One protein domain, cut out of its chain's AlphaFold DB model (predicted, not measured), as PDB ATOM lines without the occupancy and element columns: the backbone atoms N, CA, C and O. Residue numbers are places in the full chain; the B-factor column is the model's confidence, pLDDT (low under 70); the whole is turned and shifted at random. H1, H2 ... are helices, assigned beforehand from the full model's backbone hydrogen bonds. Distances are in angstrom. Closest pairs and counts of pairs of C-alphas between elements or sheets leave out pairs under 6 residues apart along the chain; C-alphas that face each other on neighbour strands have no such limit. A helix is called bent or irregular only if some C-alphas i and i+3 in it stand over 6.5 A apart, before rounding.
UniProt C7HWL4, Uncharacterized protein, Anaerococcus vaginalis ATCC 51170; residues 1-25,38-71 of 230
ATOM      1  N   MET A   1     110.200  62.887  93.427       42.47
ATOM      2  CA  MET A   1     109.418  61.858  94.145       42.47
ATOM      3  C   MET A   1     108.034  61.648  93.540       42.47
ATOM      4  O   MET A   1     107.785  60.543  93.086       42.47
ATOM      5  N   ARG A   2     107.176  62.675  93.399       43.72
ATOM      6  CA  ARG A   2     105.825  62.519  92.804       43.72
ATOM      7  C   ARG A   2     105.805  61.922  91.381       43.72
ATOM      8  O   ARG A   2     104.845  61.250  91.033       43.72
ATOM      9  N   SER A   3     106.844  62.138  90.565       65.62
ATOM     10  CA  SER A   3     106.982  61.515  89.233       65.62
ATOM     11  C   SER A   3     107.437  60.052  89.283       65.62
ATOM     12  O   SER A   3     106.940  59.246  88.506       65.62
ATOM     13  N   VAL A   4     108.334  59.708  90.213       68.69
ATOM     14  CA  VAL A   4     108.848  58.342  90.407       68.69
ATOM     15  C   VAL A   4     107.736  57.437  90.926       68.69
ATOM     16  O   VAL A   4     107.468  56.415  90.318       68.69
ATOM     17  N   ILE A   5     107.013  57.859  91.971       72.19
ATOM     18  CA  ILE A   5     105.895  57.083  92.534       72.19
ATOM     19  C   ILE A   5     104.798  56.851  91.487       72.19
ATOM     20  O   ILE A   5     104.299  55.741  91.360       72.19
ATOM     21  N   LYS A   6     104.452  57.874  90.690       74.50
ATOM     22  CA  LYS A   6     103.479  57.718  89.598       74.50
ATOM     23  C   LYS A   6     103.953  56.719  88.547       74.50
ATOM     24  O   LYS A   6     103.160  55.894  88.119       74.50
ATOM     25  N   PHE A   7     105.223  56.787  88.141       77.44
ATOM     26  CA  PHE A   7     105.796  55.819  87.205       77.44
ATOM     27  C   PHE A   7     105.748  54.400  87.773       77.44
ATOM     28  O   PHE A   7     105.282  53.504  87.086       77.44
ATOM     29  N   ILE A   8     106.158  54.217  89.031       77.62
ATOM     30  CA  ILE A   8     106.105  52.928  89.725       77.62
ATOM     31  C   ILE A   8     104.669  52.396  89.761       77.62
ATOM     32  O   ILE A   8     104.442  51.253  89.391       77.62
ATOM     33  N   GLY A   9     103.691  53.234  90.118       80.50
ATOM     34  CA  GLY A   9     102.279  52.853  90.120       80.50
ATOM     35  C   GLY A   9     101.764  52.448  88.736       80.50
ATOM     36  O   GLY A   9     101.090  51.432  88.612       80.50
ATOM     37  N   TYR A  10     102.120  53.189  87.682       78.56
ATOM     38  CA  TYR A  10     101.757  52.812  86.312       78.56
ATOM     39  C   TYR A  10     102.453  51.531  85.851       78.56
ATOM     40  O   TYR A  10     101.807  50.696  85.230       78.56
ATOM     41  N   ALA A  11     103.737  51.358  86.166       78.94
ATOM     42  CA  ALA A  11     104.480  50.145  85.845       78.94
ATOM     43  C   ALA A  11     103.851  48.930  86.539       78.94
ATOM     44  O   ALA A  11     103.593  47.926  85.886       78.94
ATOM     45  N   LEU A  12     103.512  49.052  87.825       81.31
ATOM     46  CA  LEU A  12     102.804  48.009  88.564       81.31
ATOM     47  C   LEU A  12     101.439  47.706  87.948       81.31
ATOM     48  O   LEU A  12     101.144  46.541  87.736       81.31
ATOM     49  N   LEU A  13     100.632  48.709  87.596       79.38
ATOM     50  CA  LEU A  13      99.342  48.474  86.933       79.38
ATOM     51  C   LEU A  13      99.502  47.753  85.589       79.38
ATOM     52  O   LEU A  13      98.772  46.805  85.317       79.38
ATOM     53  N   ILE A  14     100.469  48.169  84.768       79.00
ATOM     54  CA  ILE A  14     100.737  47.562  83.458       79.00
ATOM     55  C   ILE A  14     101.261  46.130  83.596       79.00
ATOM     56  O   ILE A  14     101.024  45.329  82.704       79.00
ATOM     57  N   ILE A  15     101.953  45.792  84.684       78.38
ATOM     58  CA  ILE A  15     102.483  44.441  84.916       78.38
ATOM     59  C   ILE A  15     101.428  43.543  85.581       78.38
ATOM     60  O   ILE A  15     101.177  42.426  85.128       78.38
ATOM     61  N   LEU A  16     100.794  44.023  86.651       80.38
ATOM     62  CA  LEU A  16      99.871  43.246  87.477       80.38
ATOM     63  C   LEU A  16      98.568  42.940  86.749       80.38
ATOM     64  O   LEU A  16      98.041  41.846  86.903       80.38
ATOM     65  N   LEU A  17      98.050  43.875  85.952       79.88
ATOM     66  CA  LEU A  17      96.749  43.705  85.312       79.88
ATOM     67  C   LEU A  17      96.770  42.580  84.254       79.88
ATOM     68  O   LEU A  17      95.931  41.685  84.353       79.88
ATOM     69  N   PRO A  18      97.745  42.520  83.322       79.50
ATOM     70  CA  PRO A  18      97.948  41.345  82.474       79.50
ATOM     71  C   PRO A  18      98.186  40.062  83.269       79.50
ATOM     72  O   PRO A  18      97.598  39.035  82.952       79.50
ATOM     73  N   SER A  19      99.013  40.129  84.317       76.94
ATOM     74  CA  SER A  19      99.342  38.955  85.135       76.94
ATOM     75  C   SER A  19      98.101  38.368  85.811       76.94
ATOM     76  O   SER A  19      97.933  37.156  85.826       76.94
ATOM     77  N   PHE A  20      97.196  39.212  86.315       81.19
ATOM     78  CA  PHE A  20      95.957  38.780  86.962       81.19
ATOM     79  C   PHE A  20      94.978  38.140  85.972       81.19
ATOM     80  O   PHE A  20      94.402  37.095  86.263       81.19
ATOM     81  N   VAL A  21      94.824  38.731  84.781       80.81
ATOM     82  CA  VAL A  21      93.981  38.156  83.719       80.81
ATOM     83  C   VAL A  21      94.536  36.803  83.272       80.81
ATOM     84  O   VAL A  21      93.774  35.850  83.142       80.81
ATOM     85  N   MET A  22      95.854  36.692  83.093       76.81
ATOM     86  CA  MET A  22      96.480  35.426  82.711       76.81
ATOM     87  C   MET A  22      96.351  34.367  83.806       76.81
ATOM     88  O   MET A  22      95.995  33.244  83.477       76.81
ATOM     89  N   LEU A  23      96.551  34.725  85.081       75.69
ATOM     90  CA  LEU A  23      96.333  33.821  86.217       75.69
ATOM     91  C   LEU A  23      94.904  33.273  86.244       75.69
ATOM     92  O   LEU A  23      94.712  32.072  86.416       75.69
ATOM     93  N   PHE A  24      93.909  34.138  86.025       79.19
ATOM     94  CA  PHE A  24      92.512  33.723  85.939       79.19
ATOM     95  C   PHE A  24      92.286  32.739  84.785       79.19
ATOM     96  O   PHE A  24      91.724  31.668  84.995       79.19
ATOM     97  N   VAL A  25      92.789  33.053  83.588       76.44
ATOM     98  CA  VAL A  25      92.650  32.187  82.405       76.44
ATOM     99  C   VAL A  25      93.324  30.830  82.620       76.44
ATOM    100  O   VAL A  25      92.732  29.804  82.298       76.44
ATOM    101  N   LEU A  38      92.479  34.105  73.661       85.31
ATOM    102  CA  LEU A  38      91.400  35.038  74.010       85.31
ATOM    103  C   LEU A  38      91.747  35.883  75.245       85.31
ATOM    104  O   LEU A  38      91.473  37.085  75.259       85.31
ATOM    105  N   GLY A  39      92.410  35.290  76.241       83.94
ATOM    106  CA  GLY A  39      92.947  35.999  77.402       83.94
ATOM    107  C   GLY A  39      93.922  37.112  77.014       83.94
ATOM    108  O   GLY A  39      93.795  38.242  77.488       83.94
ATOM    109  N   GLN A  40      94.846  36.842  76.090       83.50
ATOM    110  CA  GLN A  40      95.789  37.849  75.592       83.50
ATOM    111  C   GLN A  40      95.096  38.979  74.816       83.50
ATOM    112  O   GLN A  40      95.441  40.151  74.999       83.50
ATOM    113  N   ILE A  41      94.086  38.659  73.998       89.44
ATOM    114  CA  ILE A  41      93.261  39.673  73.318       89.44
ATOM    115  C   ILE A  41      92.548  40.556  74.348       89.44
ATOM    116  O   ILE A  41      92.562  41.782  74.222       89.44
ATOM    117  N   LEU A  42      91.971  39.960  75.396       87.19
ATOM    118  CA  LEU A  42      91.294  40.701  76.460       87.19
ATOM    119  C   LEU A  42      92.257  41.656  77.179       87.19
ATOM    120  O   LEU A  42      91.930  42.830  77.366       87.19
ATOM    121  N   VAL A  43      93.466  41.195  77.516       86.62
ATOM    122  CA  VAL A  43      94.522  42.049  78.084       86.62
ATOM    123  C   VAL A  43      94.818  43.233  77.166       86.62
ATOM    124  O   VAL A  43      94.859  44.377  77.629       86.62
ATOM    125  N   PHE A  44      94.992  42.984  75.865       86.88
ATOM    126  CA  PHE A  44      95.269  44.040  74.896       86.88
ATOM    127  C   PHE A  44      94.135  45.072  74.840       86.88
ATOM    128  O   PHE A  44      94.397  46.274  74.898       86.88
ATOM    129  N   LEU A  45      92.877  44.624  74.810       89.94
ATOM    130  CA  LEU A  45      91.701  45.500  74.819       89.94
ATOM    131  C   LEU A  45      91.614  46.350  76.091       89.94
ATOM    132  O   LEU A  45      91.299  47.543  76.013       89.94
ATOM    133  N   ILE A  46      91.929  45.773  77.256       87.50
ATOM    134  CA  ILE A  46      91.950  46.515  78.521       87.50
ATOM    135  C   ILE A  46      93.043  47.590  78.487       87.50
ATOM    136  O   ILE A  46      92.762  48.761  78.760       87.50
ATOM    137  N   LEU A  47      94.272  47.236  78.093       85.38
ATOM    138  CA  LEU A  47      95.385  48.189  77.990       85.38
ATOM    139  C   LEU A  47      95.085  49.318  76.990       85.38
ATOM    140  O   LEU A  47      95.335  50.491  77.284       85.38
ATOM    141  N   LEU A  48      94.491  48.984  75.841       88.69
ATOM    142  CA  LEU A  48      94.069  49.946  74.823       88.69
ATOM    143  C   LEU A  48      92.998  50.906  75.371       88.69
ATOM    144  O   LEU A  48      93.093  52.123  75.195       88.69
ATOM    145  N   SER A  49      92.013  50.377  76.099       88.31
ATOM    146  CA  SER A  49      90.953  51.168  76.738       88.31
ATOM    147  C   SER A  49      91.521  52.142  77.771       88.31
ATOM    148  O   SER A  49      91.192  53.333  77.752       88.31
ATOM    149  N   PHE A  50      92.443  51.679  78.624       86.12
ATOM    150  CA  PHE A  50      93.157  52.545  79.567       86.12
ATOM    151  C   PHE A  50      93.953  53.639  78.854       86.12
ATOM    152  O   PHE A  50      93.885  54.802  79.259       86.12
ATOM    153  N   TYR A  51      94.657  53.306  77.771       86.19
ATOM    154  CA  TYR A  51      95.386  54.289  76.970       86.19
ATOM    155  C   TYR A  51      94.459  55.398  76.444       86.19
ATOM    156  O   TYR A  51      94.753  56.588  76.613       86.19
ATOM    157  N   PHE A  52      93.311  55.035  75.862       90.44
ATOM    158  CA  PHE A  52      92.345  56.011  75.353       90.44
ATOM    159  C   PHE A  52      91.727  56.867  76.462       90.44
ATOM    160  O   PHE A  52      91.609  58.086  76.296       90.44
ATOM    161  N   LEU A  53      91.389  56.270  77.608       89.75
ATOM    162  CA  LEU A  53      90.874  56.992  78.774       89.75
ATOM    163  C   LEU A  53      91.888  58.012  79.305       89.75
ATOM    164  O   LEU A  53      91.544  59.182  79.501       89.75
ATOM    165  N   ILE A  54      93.149  57.604  79.476       87.31
ATOM    166  CA  ILE A  54      94.231  58.497  79.913       87.31
ATOM    167  C   ILE A  54      94.389  59.645  78.916       87.31
ATOM    168  O   ILE A  54      94.376  60.810  79.318       87.31
ATOM    169  N   ARG A  55      94.457  59.345  77.613       87.69
ATOM    170  CA  ARG A  55      94.600  60.359  76.559       87.69
ATOM    171  C   ARG A  55      93.444  61.361  76.563       87.69
ATOM    172  O   ARG A  55      93.688  62.568  76.475       87.69
ATOM    173  N   LYS A  56      92.201  60.890  76.699       93.81
ATOM    174  CA  LYS A  56      91.000  61.737  76.789       93.81
ATOM    175  C   LYS A  56      91.063  62.659  78.006       93.81
ATOM    176  O   LYS A  56      90.830  63.862  77.875       93.81
ATOM    177  N   ASN A  57      91.440  62.124  79.166       90.06
ATOM    178  CA  ASN A  57      91.556  62.894  80.403       90.06
ATOM    179  C   ASN A  57      92.681  63.930  80.338       90.06
ATOM    180  O   ASN A  57      92.480  65.073  80.749       90.06
ATOM    181  N   THR A  58      93.837  63.579  79.762       88.69
ATOM    182  CA  THR A  58      94.923  64.539  79.521       88.69
ATOM    183  C   THR A  58      94.465  65.659  78.593       88.69
ATOM    184  O   THR A  58      94.666  66.825  78.916       88.69
ATOM    185  N   LYS A  59      93.793  65.339  77.479       91.56
ATOM    186  CA  LYS A  59      93.278  66.360  76.557       91.56
ATOM    187  C   LYS A  59      92.294  67.302  77.258       91.56
ATOM    188  O   LYS A  59      92.484  68.512  77.211       91.56
ATOM    189  N   LYS A  60      91.323  66.757  77.998       94.62
ATOM    190  CA  LYS A  60      90.355  67.546  78.780       94.62
ATOM    191  C   LYS A  60      91.042  68.466  79.798       94.62
ATOM    192  O   LYS A  60      90.623  69.607  79.968       94.62
ATOM    193  N   TYR A  61      92.094  67.986  80.462       92.88
ATOM    194  CA  TYR A  61      92.881  68.773  81.416       92.88
ATOM    195  C   TYR A  61      93.623  69.945  80.750       92.88
ATOM    196  O   TYR A  61      93.599  71.068  81.260       92.88
ATOM    197  N   GLU A  62      94.260  69.696  79.604       92.19
ATOM    198  CA  GLU A  62      94.958  70.737  78.842       92.19
ATOM    199  C   GLU A  62      93.980  71.770  78.267       92.19
ATOM    200  O   GLU A  62      94.230  72.970  78.369       92.19
ATOM    201  N   ASP A  63      92.842  71.326  77.731       93.81
ATOM    202  CA  ASP A  63      91.814  72.209  77.171       93.81
ATOM    203  C   ASP A  63      91.171  73.077  78.260       93.81
ATOM    204  O   ASP A  63      90.977  74.276  78.062       93.81
ATOM    205  N   LYS A  64      90.908  72.511  79.448       93.88
ATOM    206  CA  LYS A  64      90.441  73.287  80.608       93.88
ATOM    207  C   LYS A  64      91.453  74.368  80.991       93.88
ATOM    208  O   LYS A  64      91.065  75.506  81.219       93.88
ATOM    209  N   THR A  65      92.742  74.030  81.011       92.38
ATOM    210  CA  THR A  65      93.793  75.007  81.331       92.38
ATOM    211  C   THR A  65      93.860  76.132  80.301       92.38
ATOM    212  O   THR A  65      94.021  77.280  80.692       92.38
ATOM    213  N   LYS A  66      93.701  75.836  79.004       92.88
ATOM    214  CA  LYS A  66      93.643  76.873  77.963       92.88
ATOM    215  C   LYS A  66      92.489  77.851  78.187       92.88
ATOM    216  O   LYS A  66      92.707  79.051  78.129       92.88
ATOM    217  N   LYS A  67      91.298  77.340  78.512       93.31
ATOM    218  CA  LYS A  67      90.124  78.177  78.806       93.31
ATOM    219  C   LYS A  67      90.331  79.073  80.028       93.31
ATOM    220  O   LYS A  67      89.914  80.220  80.023       93.31
ATOM    221  N   GLU A  68      90.985  78.558  81.068       91.56
ATOM    222  CA  GLU A  68      91.268  79.327  82.289       91.56
ATOM    223  C   GLU A  68      92.258  80.483  82.065       91.56
ATOM    224  O   GLU A  68      92.225  81.448  82.820       91.56
ATOM    225  N   ILE A  69      93.128  80.405  81.049       94.31
ATOM    226  CA  ILE A  69      94.121  81.457  80.765       94.31
ATOM    227  C   ILE A  69      93.705  82.435  79.666       94.31
ATOM    228  O   ILE A  69      94.292  83.508  79.586       94.31
ATOM    229  N   GLU A  70      92.726  82.083  78.828       87.56
ATOM    230  CA  GLU A  70      92.393  82.789  77.579       87.56
ATOM    231  C   GLU A  70      92.089  84.283  77.781       87.56
ATOM    232  O   GLU A  70      92.427  85.099  76.931       87.56
ATOM    233  N   ASN A  71      91.540  84.649  78.943       86.75
ATOM    234  CA  ASN A  71      91.195  86.031  79.286       86.75
ATOM    235  C   ASN A  71      91.795  86.518  80.614       86.75
ATOM    236  O   ASN A  71      91.489  87.624  81.060       86.75
TER     237      ASN A  71
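What this domain is: This is residues 1 to 25 and 38 to 71 of the 230 residues of an uncharacterized protein of Anaerococcus vaginalis ATCC 51170 (UniProt C7HWL4). Two long helices, H1 and then H2, run opposite ways and make a narrow, flat V: they are together near the cut in the chain, where H1 ends and H2 begins, and spread apart from there. Residues 1 to 12, of which 2 to 12 belong to H1, stick out as one free arm, and residues 51 to 71, of which 51 to 69 belong to the longer helix H2, stick out as the other. The printed part has 59 residues, 56 of them in the two named helices, with no named strand, and the class is all helix. It is only just extended, close to loose, with a radius of gyration of the C-alphas of 15.9 A, and it spans 54 by 29 by 10 A.

How they stand to each other: H1, residues 2 to 25, touches H2, residues 38 to 69, with 8 pairs of C-alphas within 8 A. The closest C-alphas of the two are those of Pro 18 and Val 43, 5.6 A apart. H1 touches with residues 14 to 25 alone, and H2 with residues 39 to 47 alone. They run opposite ways at a shallow tilt of 28 degrees, and their centres are 16.2 A apart. In H2 every O i to N i+4 pair is within hydrogen-bond range; in H1, 19 of 20 are.

Where its parts are: H1 begins at C-alpha 2, (105.825, 62.519, 92.804), and ends at C-alpha 25, (92.650, 32.187, 82.405), 34.7 A away. It is neither bent nor irregular, but only just: C-alphas 15 and 18 are 6.0 A apart. H2 covers 47.0 A and ends at C-alpha 69, (94.121, 81.457, 80.765).

The domain as a whole: The two C-alphas farthest apart are those of Val 25 and Asn 71, 54.0 A. Residues 26 to 37 are not printed, and C-alphas 25 and 38 are 9.0 A apart across this cut. The mean pLDDT of the printed part is 83.1; residues 1 to 4 are under 70.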